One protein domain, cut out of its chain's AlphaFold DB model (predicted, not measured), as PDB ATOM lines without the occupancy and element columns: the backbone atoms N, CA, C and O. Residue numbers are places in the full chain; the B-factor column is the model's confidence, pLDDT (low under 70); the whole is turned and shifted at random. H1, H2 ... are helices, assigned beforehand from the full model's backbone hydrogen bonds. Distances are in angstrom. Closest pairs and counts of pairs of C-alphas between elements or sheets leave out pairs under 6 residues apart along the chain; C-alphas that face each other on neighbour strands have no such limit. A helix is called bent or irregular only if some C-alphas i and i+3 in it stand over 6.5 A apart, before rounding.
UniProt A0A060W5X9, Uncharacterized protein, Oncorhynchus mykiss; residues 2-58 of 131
ATOM      1  N   ARG A   2     209.768 139.957 156.950       92.31
ATOM      2  CA  ARG A   2     208.645 139.106 157.377       92.31
ATOM      3  C   ARG A   2     208.174 138.288 156.183       92.31
ATOM      4  O   ARG A   2     208.185 138.784 155.061       92.31
ATOM      5  N   VAL A   3     207.719 137.063 156.430       92.56
ATOM      6  CA  VAL A   3     207.189 136.171 155.383       92.56
ATOM      7  C   VAL A   3     206.069 136.850 154.587       92.56
ATOM      8  O   VAL A   3     206.058 136.771 153.366       92.56
ATOM      9  N   ARG A   4     205.192 137.611 155.256       90.81
ATOM     10  CA  ARG A   4     204.136 138.399 154.601       90.81
ATOM     11  C   ARG A   4     204.676 139.385 153.562       90.81
ATOM     12  O   ARG A   4     204.101 139.495 152.489       90.81
ATOM     13  N   ASP A   5     205.759 140.090 153.880       94.75
ATOM     14  CA  ASP A   5     206.308 141.123 152.998       94.75
ATOM     15  C   ASP A   5     206.874 140.484 151.717       94.75
ATOM     16  O   ASP A   5     206.660 141.001 150.627       94.75
ATOM     17  N   TYR A   6     207.515 139.313 151.841       94.25
ATOM     18  CA  TYR A   6     207.968 138.515 150.695       94.25
ATOM     19  C   TYR A   6     206.812 138.038 149.813       94.25
ATOM     20  O   TYR A   6     206.886 138.128 148.592       94.25
ATOM     21  N   LEU A   7     205.757 137.499 150.434       92.56
ATOM     22  CA  LEU A   7     204.600 136.982 149.705       92.56
ATOM     23  C   LEU A   7     203.884 138.102 148.956       92.56
ATOM     24  O   LEU A   7     203.571 137.933 147.783       92.56
ATOM     25  N   ASN A   8     203.688 139.254 149.599       91.19
ATOM     26  CA  ASN A   8     203.120 140.411 148.926       91.19
ATOM     27  C   ASN A   8     203.995 140.814 147.736       91.19
ATOM     28  O   ASN A   8     203.492 140.850 146.625       91.19
ATOM     29  N   ASP A   9     205.298 141.027 147.917       94.06
ATOM     30  CA  ASP A   9     206.183 141.431 146.814       94.06
ATOM     31  C   ASP A   9     206.140 140.452 145.623       94.06
ATOM     32  O   ASP A   9     206.086 140.860 144.465       94.06
ATOM     33  N   LYS A  10     206.071 139.145 145.905       92.94
ATOM     34  CA  LYS A  10     206.065 138.100 144.876       92.94
ATOM     35  C   LYS A  10     204.718 137.903 144.171       92.94
ATOM     36  O   LYS A  10     204.722 137.508 143.009       92.94
ATOM     37  N   TYR A  11     203.601 138.127 144.862       92.56
ATOM     38  CA  TYR A  11     202.249 137.785 144.392       92.56
ATOM     39  C   TYR A  11     201.304 138.996 144.319       92.56
ATOM     40  O   TYR A  11     200.091 138.830 144.281       92.56
ATOM     41  N   THR A  12     201.834 140.225 144.303       93.31
ATOM     42  CA  THR A  12     201.027 141.456 144.141       93.31
ATOM     43  C   THR A  12     200.462 141.607 142.722       93.31
ATOM     44  O   THR A  12     199.664 142.507 142.467       93.31
ATOM     45  N   ASP A  13     200.862 140.766 141.765       95.19
ATOM     46  CA  ASP A  13     200.381 140.911 140.399       95.19
ATOM     47  C   ASP A  13     198.857 140.658 140.301       95.19
ATOM     48  O   ASP A  13     198.346 139.689 140.872       95.19
ATOM     49  N   PRO A  14     198.113 141.503 139.558       93.50
ATOM     50  CA  PRO A  14     196.654 141.399 139.492       93.50
ATOM     51  C   PRO A  14     196.141 140.059 138.960       93.50
ATOM     52  O   PRO A  14     195.073 139.605 139.353       93.50
ATOM     53  N   LYS A  15     196.898 139.397 138.075       93.44
ATOM     54  CA  LYS A  15     196.471 138.129 137.469       93.44
ATOM     55  C   LYS A  15     196.462 137.000 138.493       93.44
ATOM     56  O   LYS A  15     195.522 136.210 138.510       93.44
ATOM     57  N   THR A  16     197.491 136.924 139.335       93.94
ATOM     58  CA  THR A  16     197.548 135.955 140.431       93.94
ATOM     59  C   THR A  16     196.436 136.217 141.440       93.94
ATOM     60  O   THR A  16     195.770 135.276 141.861       93.94
ATOM     61  N   ASP A  17     196.192 137.478 141.791       92.38
ATOM     62  CA  ASP A  17     195.119 137.853 142.716       92.38
ATOM     63  C   ASP A  17     193.725 137.475 142.177       92.38
ATOM     64  O   ASP A  17     192.935 136.853 142.891       92.38
ATOM     65  N   GLU A  18     193.438 137.746 140.900       92.94
ATOM     66  CA  GLU A  18     192.197 137.309 140.244       92.94
ATOM     67  C   GLU A  18     192.053 135.781 140.234       92.94
ATOM     68  O   GLU A  18     190.997 135.255 140.592       92.94
ATOM     69  N   LEU A  19     193.115 135.063 139.850       94.25
ATOM     70  CA  LEU A  19     193.119 133.601 139.807       94.25
ATOM     71  C   LEU A  19     192.839 133.004 141.189       94.25
ATOM     72  O   LEU A  19     191.993 132.122 141.319       94.25
ATOM     73  N   LEU A  20     193.528 133.495 142.221       94.06
ATOM     74  CA  LEU A  20     193.334 133.045 143.597       94.06
ATOM     75  C   LEU A  20     191.930 133.367 144.098       94.06
ATOM     76  O   LEU A  20     191.334 132.545 144.790       94.06
ATOM     77  N   THR A  21     191.385 134.525 143.726       95.19
ATOM     78  CA  THR A  21     190.028 134.917 144.107       95.19
ATOM     79  C   THR A  21     188.997 133.942 143.525       95.19
ATOM     80  O   THR A  21     188.154 133.438 144.266       95.19
ATOM     81  N   ILE A  22     189.087 133.610 142.231       94.69
ATOM     82  CA  ILE A  22     188.158 132.665 141.587       94.69
ATOM     83  C   ILE A  22     188.354 131.237 142.102       94.69
ATOM     84  O   ILE A  22     187.374 130.573 142.430       94.69
ATOM     85  N   ALA A  23     189.597 130.770 142.239       94.69
ATOM     86  CA  ALA A  23     189.877 129.433 142.759       94.69
ATOM     87  C   ALA A  23     189.361 129.259 144.197       94.69
ATOM     88  O   ALA A  23     188.759 128.240 144.520       94.69
ATOM     89  N   THR A  24     189.535 130.281 145.040       94.69
ATOM     90  CA  THR A  24     189.009 130.292 146.414       94.69
ATOM     91  C   THR A  24     187.486 130.287 146.424       94.69
ATOM     92  O   THR A  24     186.884 129.589 147.235       94.69
ATOM     93  N   PHE A  25     186.864 131.054 145.525       95.69
ATOM     94  CA  PHE A  25     185.413 131.133 145.434       95.69
ATOM     95  C   PHE A  25     184.771 129.806 145.040       95.69
ATOM     96  O   PHE A  25     183.720 129.482 145.577       95.69
ATOM     97  N   LEU A  26     185.388 129.063 144.117       93.75
ATOM     98  CA  LEU A  26     184.876 127.778 143.634       93.75
ATOM     99  C   LEU A  26     185.179 126.612 144.582       93.75
ATOM    100  O   LEU A  26     184.475 125.604 144.541       93.75
ATOM    101  N   ASP A  27     186.186 126.739 145.449       94.88
ATOM    102  CA  ASP A  27     186.499 125.717 146.444       94.88
ATOM    103  C   ASP A  27     185.442 125.723 147.572       94.88
ATOM    104  O   ASP A  27     185.354 126.692 148.342       94.88
ATOM    105  N   PRO A  28     184.651 124.642 147.729       94.19
ATOM    106  CA  PRO A  28     183.556 124.579 148.695       94.19
ATOM    107  C   PRO A  28     184.017 124.667 150.156       94.19
ATOM    108  O   PRO A  28     183.187 124.908 151.037       94.19
ATOM    109  N   ARG A  29     185.314 124.502 150.436       93.94
ATOM    110  CA  ARG A  29     185.900 124.659 151.776       93.94
ATOM    111  C   ARG A  29     186.110 126.124 152.146       93.94
ATOM    112  O   ARG A  29     186.068 126.472 153.323       93.94
ATOM    113  N   PHE A  30     186.333 126.994 151.160       92.94
ATOM    114  CA  PHE A  30     186.665 128.400 151.391       92.94
ATOM    115  C   PHE A  30     185.532 129.344 151.003       92.94
ATOM    116  O   PHE A  30     185.183 130.223 151.798       92.94
ATOM    117  N   LYS A  31     184.949 129.161 149.811       90.81
ATOM    118  CA  LYS A  31     183.883 129.998 149.247       90.81
ATOM    119  C   LYS A  31     184.206 131.491 149.374       90.81
ATOM    120  O   LYS A  31     185.070 132.029 148.693       90.81
ATOM    121  N   THR A  32     183.529 132.185 150.284       93.44
ATOM    122  CA  THR A  32     183.626 133.638 150.469       93.44
ATOM    123  C   THR A  32     184.541 134.052 151.619       93.44
ATOM    124  O   THR A  32     184.770 135.241 151.812       93.44
ATOM    125  N   THR A  33     185.101 133.094 152.366       93.06
ATOM    126  CA  THR A  33     185.813 133.332 153.636       93.06
ATOM    127  C   THR A  33     187.007 134.279 153.503       93.06
ATOM    128  O   THR A  33     187.268 135.071 154.407       93.06
ATOM    129  N   TYR A  34     187.726 134.222 152.380       92.12
ATOM    130  CA  TYR A  34     188.942 135.015 152.144       92.12
ATOM    131  C   TYR A  34     188.782 136.070 151.043       92.12
ATOM    132  O   TYR A  34     189.773 136.620 150.565       92.12
ATOM    133  N   ILE A  35     187.546 136.361 150.635       93.38
ATOM    134  CA  ILE A  35     187.241 137.297 149.552       93.38
ATOM    135  C   ILE A  35     186.600 138.545 150.155       93.38
ATOM    136  O   ILE A  35     185.701 138.452 150.991       93.38
ATOM    137  N   THR A  36     187.057 139.730 149.746       93.44
ATOM    138  CA  THR A  36     186.436 140.981 150.201       93.44
ATOM    139  C   THR A  36     185.047 141.142 149.591       93.44
ATOM    140  O   THR A  36     184.751 140.603 148.524       93.44
ATOM    141  N   THR A  37     184.170 141.898 150.246       92.00
ATOM    142  CA  THR A  37     182.791 142.091 149.779       92.00
ATOM    143  C   THR A  37     182.713 142.716 148.390       92.00
ATOM    144  O   THR A  37     181.821 142.369 147.622       92.00
ATOM    145  N   GLU A  38     183.659 143.592 148.043       92.62
ATOM    146  CA  GLU A  38     183.743 144.226 146.723       92.62
ATOM    147  C   GLU A  38     184.078 143.184 145.650       92.62
ATOM    148  O   GLU A  38     183.333 143.020 144.682       92.62
ATOM    149  N   LYS A  39     185.141 142.402 145.879       92.19
ATOM    150  CA  LYS A  39     185.580 141.341 144.965       92.19
ATOM    151  C   LYS A  39     184.548 140.231 144.825       92.19
ATOM    152  O   LYS A  39     184.422 139.639 143.759       92.19
ATOM    153  N   LEU A  40     183.788 139.945 145.879       93.25
ATOM    154  CA  LEU A  40     182.763 138.909 145.844       93.25
ATOM    155  C   LEU A  40     181.660 139.230 144.826       93.25
ATOM    156  O   LEU A  40     181.188 138.329 144.135       93.25
ATOM    157  N   VAL A  41     181.257 140.498 144.711       93.56
ATOM    158  CA  VAL A  41     180.262 140.917 143.712       93.56
ATOM    159  C   VAL A  41     180.811 140.707 142.302       93.56
ATOM    160  O   VAL A  41     180.131 140.120 141.462       93.56
ATOM    161  N   GLU A  42     182.054 141.121 142.060       94.06
ATOM    162  CA  GLU A  42     182.728 140.959 140.766       94.06
ATOM    163  C   GLU A  42     182.850 139.481 140.372       94.06
ATOM    164  O   GLU A  42     182.499 139.094 139.256       94.06
ATOM    165  N   VAL A  43     183.267 138.638 141.317       95.38
ATOM    166  CA  VAL A  43     183.392 137.188 141.143       95.38
ATOM    167  C   VAL A  43     182.050 136.542 140.837       95.38
ATOM    168  O   VAL A  43     181.972 135.730 139.919       95.38
ATOM    169  N   LYS A  44     180.979 136.914 141.548       94.12
ATOM    170  CA  LYS A  44     179.641 136.375 141.281       94.12
ATOM    171  C   LYS A  44     179.148 136.741 139.885       94.12
ATOM    172  O   LYS A  44     178.640 135.884 139.164       94.12
ATOM    173  N   VAL A  45     179.329 138.002 139.485       94.81
ATOM    174  CA  VAL A  45     178.957 138.469 138.143       94.81
ATOM    175  C   VAL A  45     179.744 137.717 137.074       94.81
ATOM    176  O   VAL A  45     179.147 137.282 136.085       94.81
ATOM    177  N   ARG A  46     181.051 137.533 137.283       94.69
ATOM    178  CA  ARG A  46     181.939 136.789 136.386       94.69
ATOM    179  C   ARG A  46     181.527 135.326 136.271       94.69
ATOM    180  O   ARG A  46     181.250 134.886 135.162       94.69
ATOM    181  N   ALA A  47     181.392 134.618 137.391       94.44
ATOM    182  CA  ALA A  47     180.987 133.215 137.426       94.44
ATOM    183  C   ALA A  47     179.661 132.994 136.689       94.44
ATOM    184  O   ALA A  47     179.570 132.119 135.835       94.44
ATOM    185  N   ALA A  48     178.661 133.844 136.937       94.44
ATOM    186  CA  ALA A  48     177.373 133.738 136.266       94.44
ATOM    187  C   ALA A  48     177.433 134.048 134.754       94.44
ATOM    188  O   ALA A  48     176.604 133.567 133.987       94.44
ATOM    189  N   SER A  49     178.390 134.870 134.311       94.38
ATOM    190  CA  SER A  49     178.571 135.181 132.885       94.38
ATOM    191  C   SER A  49     179.332 134.070 132.166       94.38
ATOM    192  O   SER A  49     179.019 133.741 131.026       94.38
ATOM    193  N   GLU A  50     180.313 133.465 132.839       93.69
ATOM    194  CA  GLU A  50     181.057 132.314 132.330       93.69
ATOM    195  C   GLU A  50     180.146 131.083 132.200       93.69
ATOM    196  O   GLU A  50     180.159 130.432 131.159       93.69
ATOM    197  N   THR A  51     179.281 130.804 133.180       92.94
ATOM    198  CA  THR A  51     178.299 129.708 133.079       92.94
ATOM    199  C   THR A  51     177.259 129.947 131.983       92.94
ATOM    200  O   THR A  51     176.907 129.018 131.258       92.94
ATOM    201  N   GLU A  52     176.799 131.188 131.802       92.56
ATOM    202  CA  GLU A  52     175.911 131.551 130.694       92.56
ATOM    203  C   GLU A  52     176.593 131.344 129.334       92.56
ATOM    204  O   GLU A  52     176.000 130.747 128.433       92.56
ATOM    205  N   ALA A  53     177.860 131.750 129.202       91.31
ATOM    206  CA  ALA A  53     178.649 131.542 127.992       91.31
ATOM    207  C   ALA A  53     178.864 130.053 127.677       91.31
ATOM    208  O   ALA A  53     178.777 129.663 126.512       91.31
ATOM    209  N   LEU A  54     179.093 129.213 128.693       88.94
ATOM    210  CA  LEU A  54     179.187 127.760 128.521       88.94
ATOM    211  C   LEU A  54     177.871 127.164 128.010       88.94
ATOM    212  O   LEU A  54     177.891 126.319 127.118       88.94
ATOM    213  N   LEU A  55     176.725 127.637 128.507       84.88
ATOM    214  CA  LEU A  55     175.427 127.132 128.059       84.88
ATOM    215  C   LEU A  55     175.109 127.533 126.610       84.88
ATOM    216  O   LEU A  55     174.516 126.749 125.874       84.88
ATOM    217  N   VAL A  56     175.537 128.725 126.179       77.75
ATOM    218  CA  VAL A  56     175.413 129.177 124.780       77.75
ATOM    219  C   VAL A  56     176.401 128.447 123.863       77.75
ATOM    220  O   VAL A  56     176.060 128.128 122.729       77.75
ATOM    221  N   GLY A  57     177.616 128.155 124.336       62.44
ATOM    222  CA  GLY A  57     178.629 127.413 123.579       62.44
ATOM    223  C   GLY A  57     178.314 125.924 123.394       62.44
ATOM    224  O   GLY A  57     178.774 125.320 122.427       62.44
ATOM    225  N   ASN A  58     177.494 125.341 124.274       54.88
ATOM    226  CA  ASN A  58     177.097 123.931 124.238       54.88
ATOM    227  C   ASN A  58     175.901 123.615 123.315       54.88
ATOM    228  O   ASN A  58     175.442 122.475 123.292       54.88
TER     229      ASN A  58
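Overview. This is residues 2 to 58 of the 131 residues of an uncharacterized protein of Oncorhynchus mykiss (UniProt A0A060W5X9). Three helices follow one another in a loose zigzag: a short H1 at one end, H2 in the middle, and a long H3 that crosses the later part of H2 near its own beginning and then runs on as an arm. Only the meeting of H2 and H3, with the looped link of residues 27 to 36 between them, makes a small compact body; residues 2 to 17, with H1, stick out at one end and residues 48 to 58, with most of the far part of H3, stick out at the other. The printed part has 57 residues with three named helices, in the order H1, H2, H3, and no named strand; the class is all helix. The whole is loose, with a radius of gyration of the C-alphas of 13.8 A, and the C-alphas span 47 by 20 by 19 A along their three main axes, the length being made by the two arms.

Along the chain. The printed part begins at Arg 2, just before H1, which runs from residue 3 to residue 11. The C-alpha of Val 3 is at (207.189, 136.171, 155.383), and H1 is 12.2 A long from first to last C-alpha. After Thr 12 and Asp 13 comes H2, residues 14 to 26, 18.5 A from first to last C-alpha. It begins with the C-alpha of Pro 14 at (196.654, 141.399, 139.492). Residues 27 to 36 then lead to H3, residues 37 to 57, which is the longest helix by residues, with 21 of them, and measures 30.3 A from first to last C-alpha. It ends with the C-alpha of Gly 57 at (178.629, 127.413, 123.579), and Asn 58 is the last printed residue. No helix is bent or irregular.

Arrangement. H1 touches no helix. It is close to H2 but not clearly touching it, with 1 pair of C-alphas within 8 A. The closest C-alphas of these two helices are those of Tyr 11 and Asp 17, 7.3 A apart. The lines of H1 and H2 are about perpendicular, at 75 degrees, and their centres are 16.3 A apart. The link between them, two residues, is tight. H1 and H3 are apart. H2 and H3 touch, with 4 pairs of C-alphas within 8 A. The closest C-alphas of the two are those of Ile 22 and Val 43, 6.6 A apart. H2 touches H3 with residues 21 to 25 alone, and H3 touches H2 with residues 39 to 43 alone. Their lines are about perpendicular, at 76 degrees, and their centres are 13.0 A apart. The link from H2 to H3, ten residues, is short but not tight. In the backbones of H1 and H2 every O i to N i+4 pair is within hydrogen-bond range; in H3, 16 of 17 such pairs are.

Size, cuts and confidence. The two C-alphas farthest apart in the domain are those of Arg 2 and Asn 58, the first and last printed residues, at 48.2 A. Residues 2 to 17 stand free, of which 3 to 11 belong to H1 and 14 to 17 belong to H2. Residues 48 to 58 also stand free, of which 48 to 57 belong to H3. Without these two stretches the body has 30 residues, spans 20 by 15 by 13 A and has a radius of gyration of 8.0 A. The printed part has no cut, and no link is long. The mean pLDDT of the printed part is 91.8; residues 57 to 58 are under 70, and there the model's confidence is low.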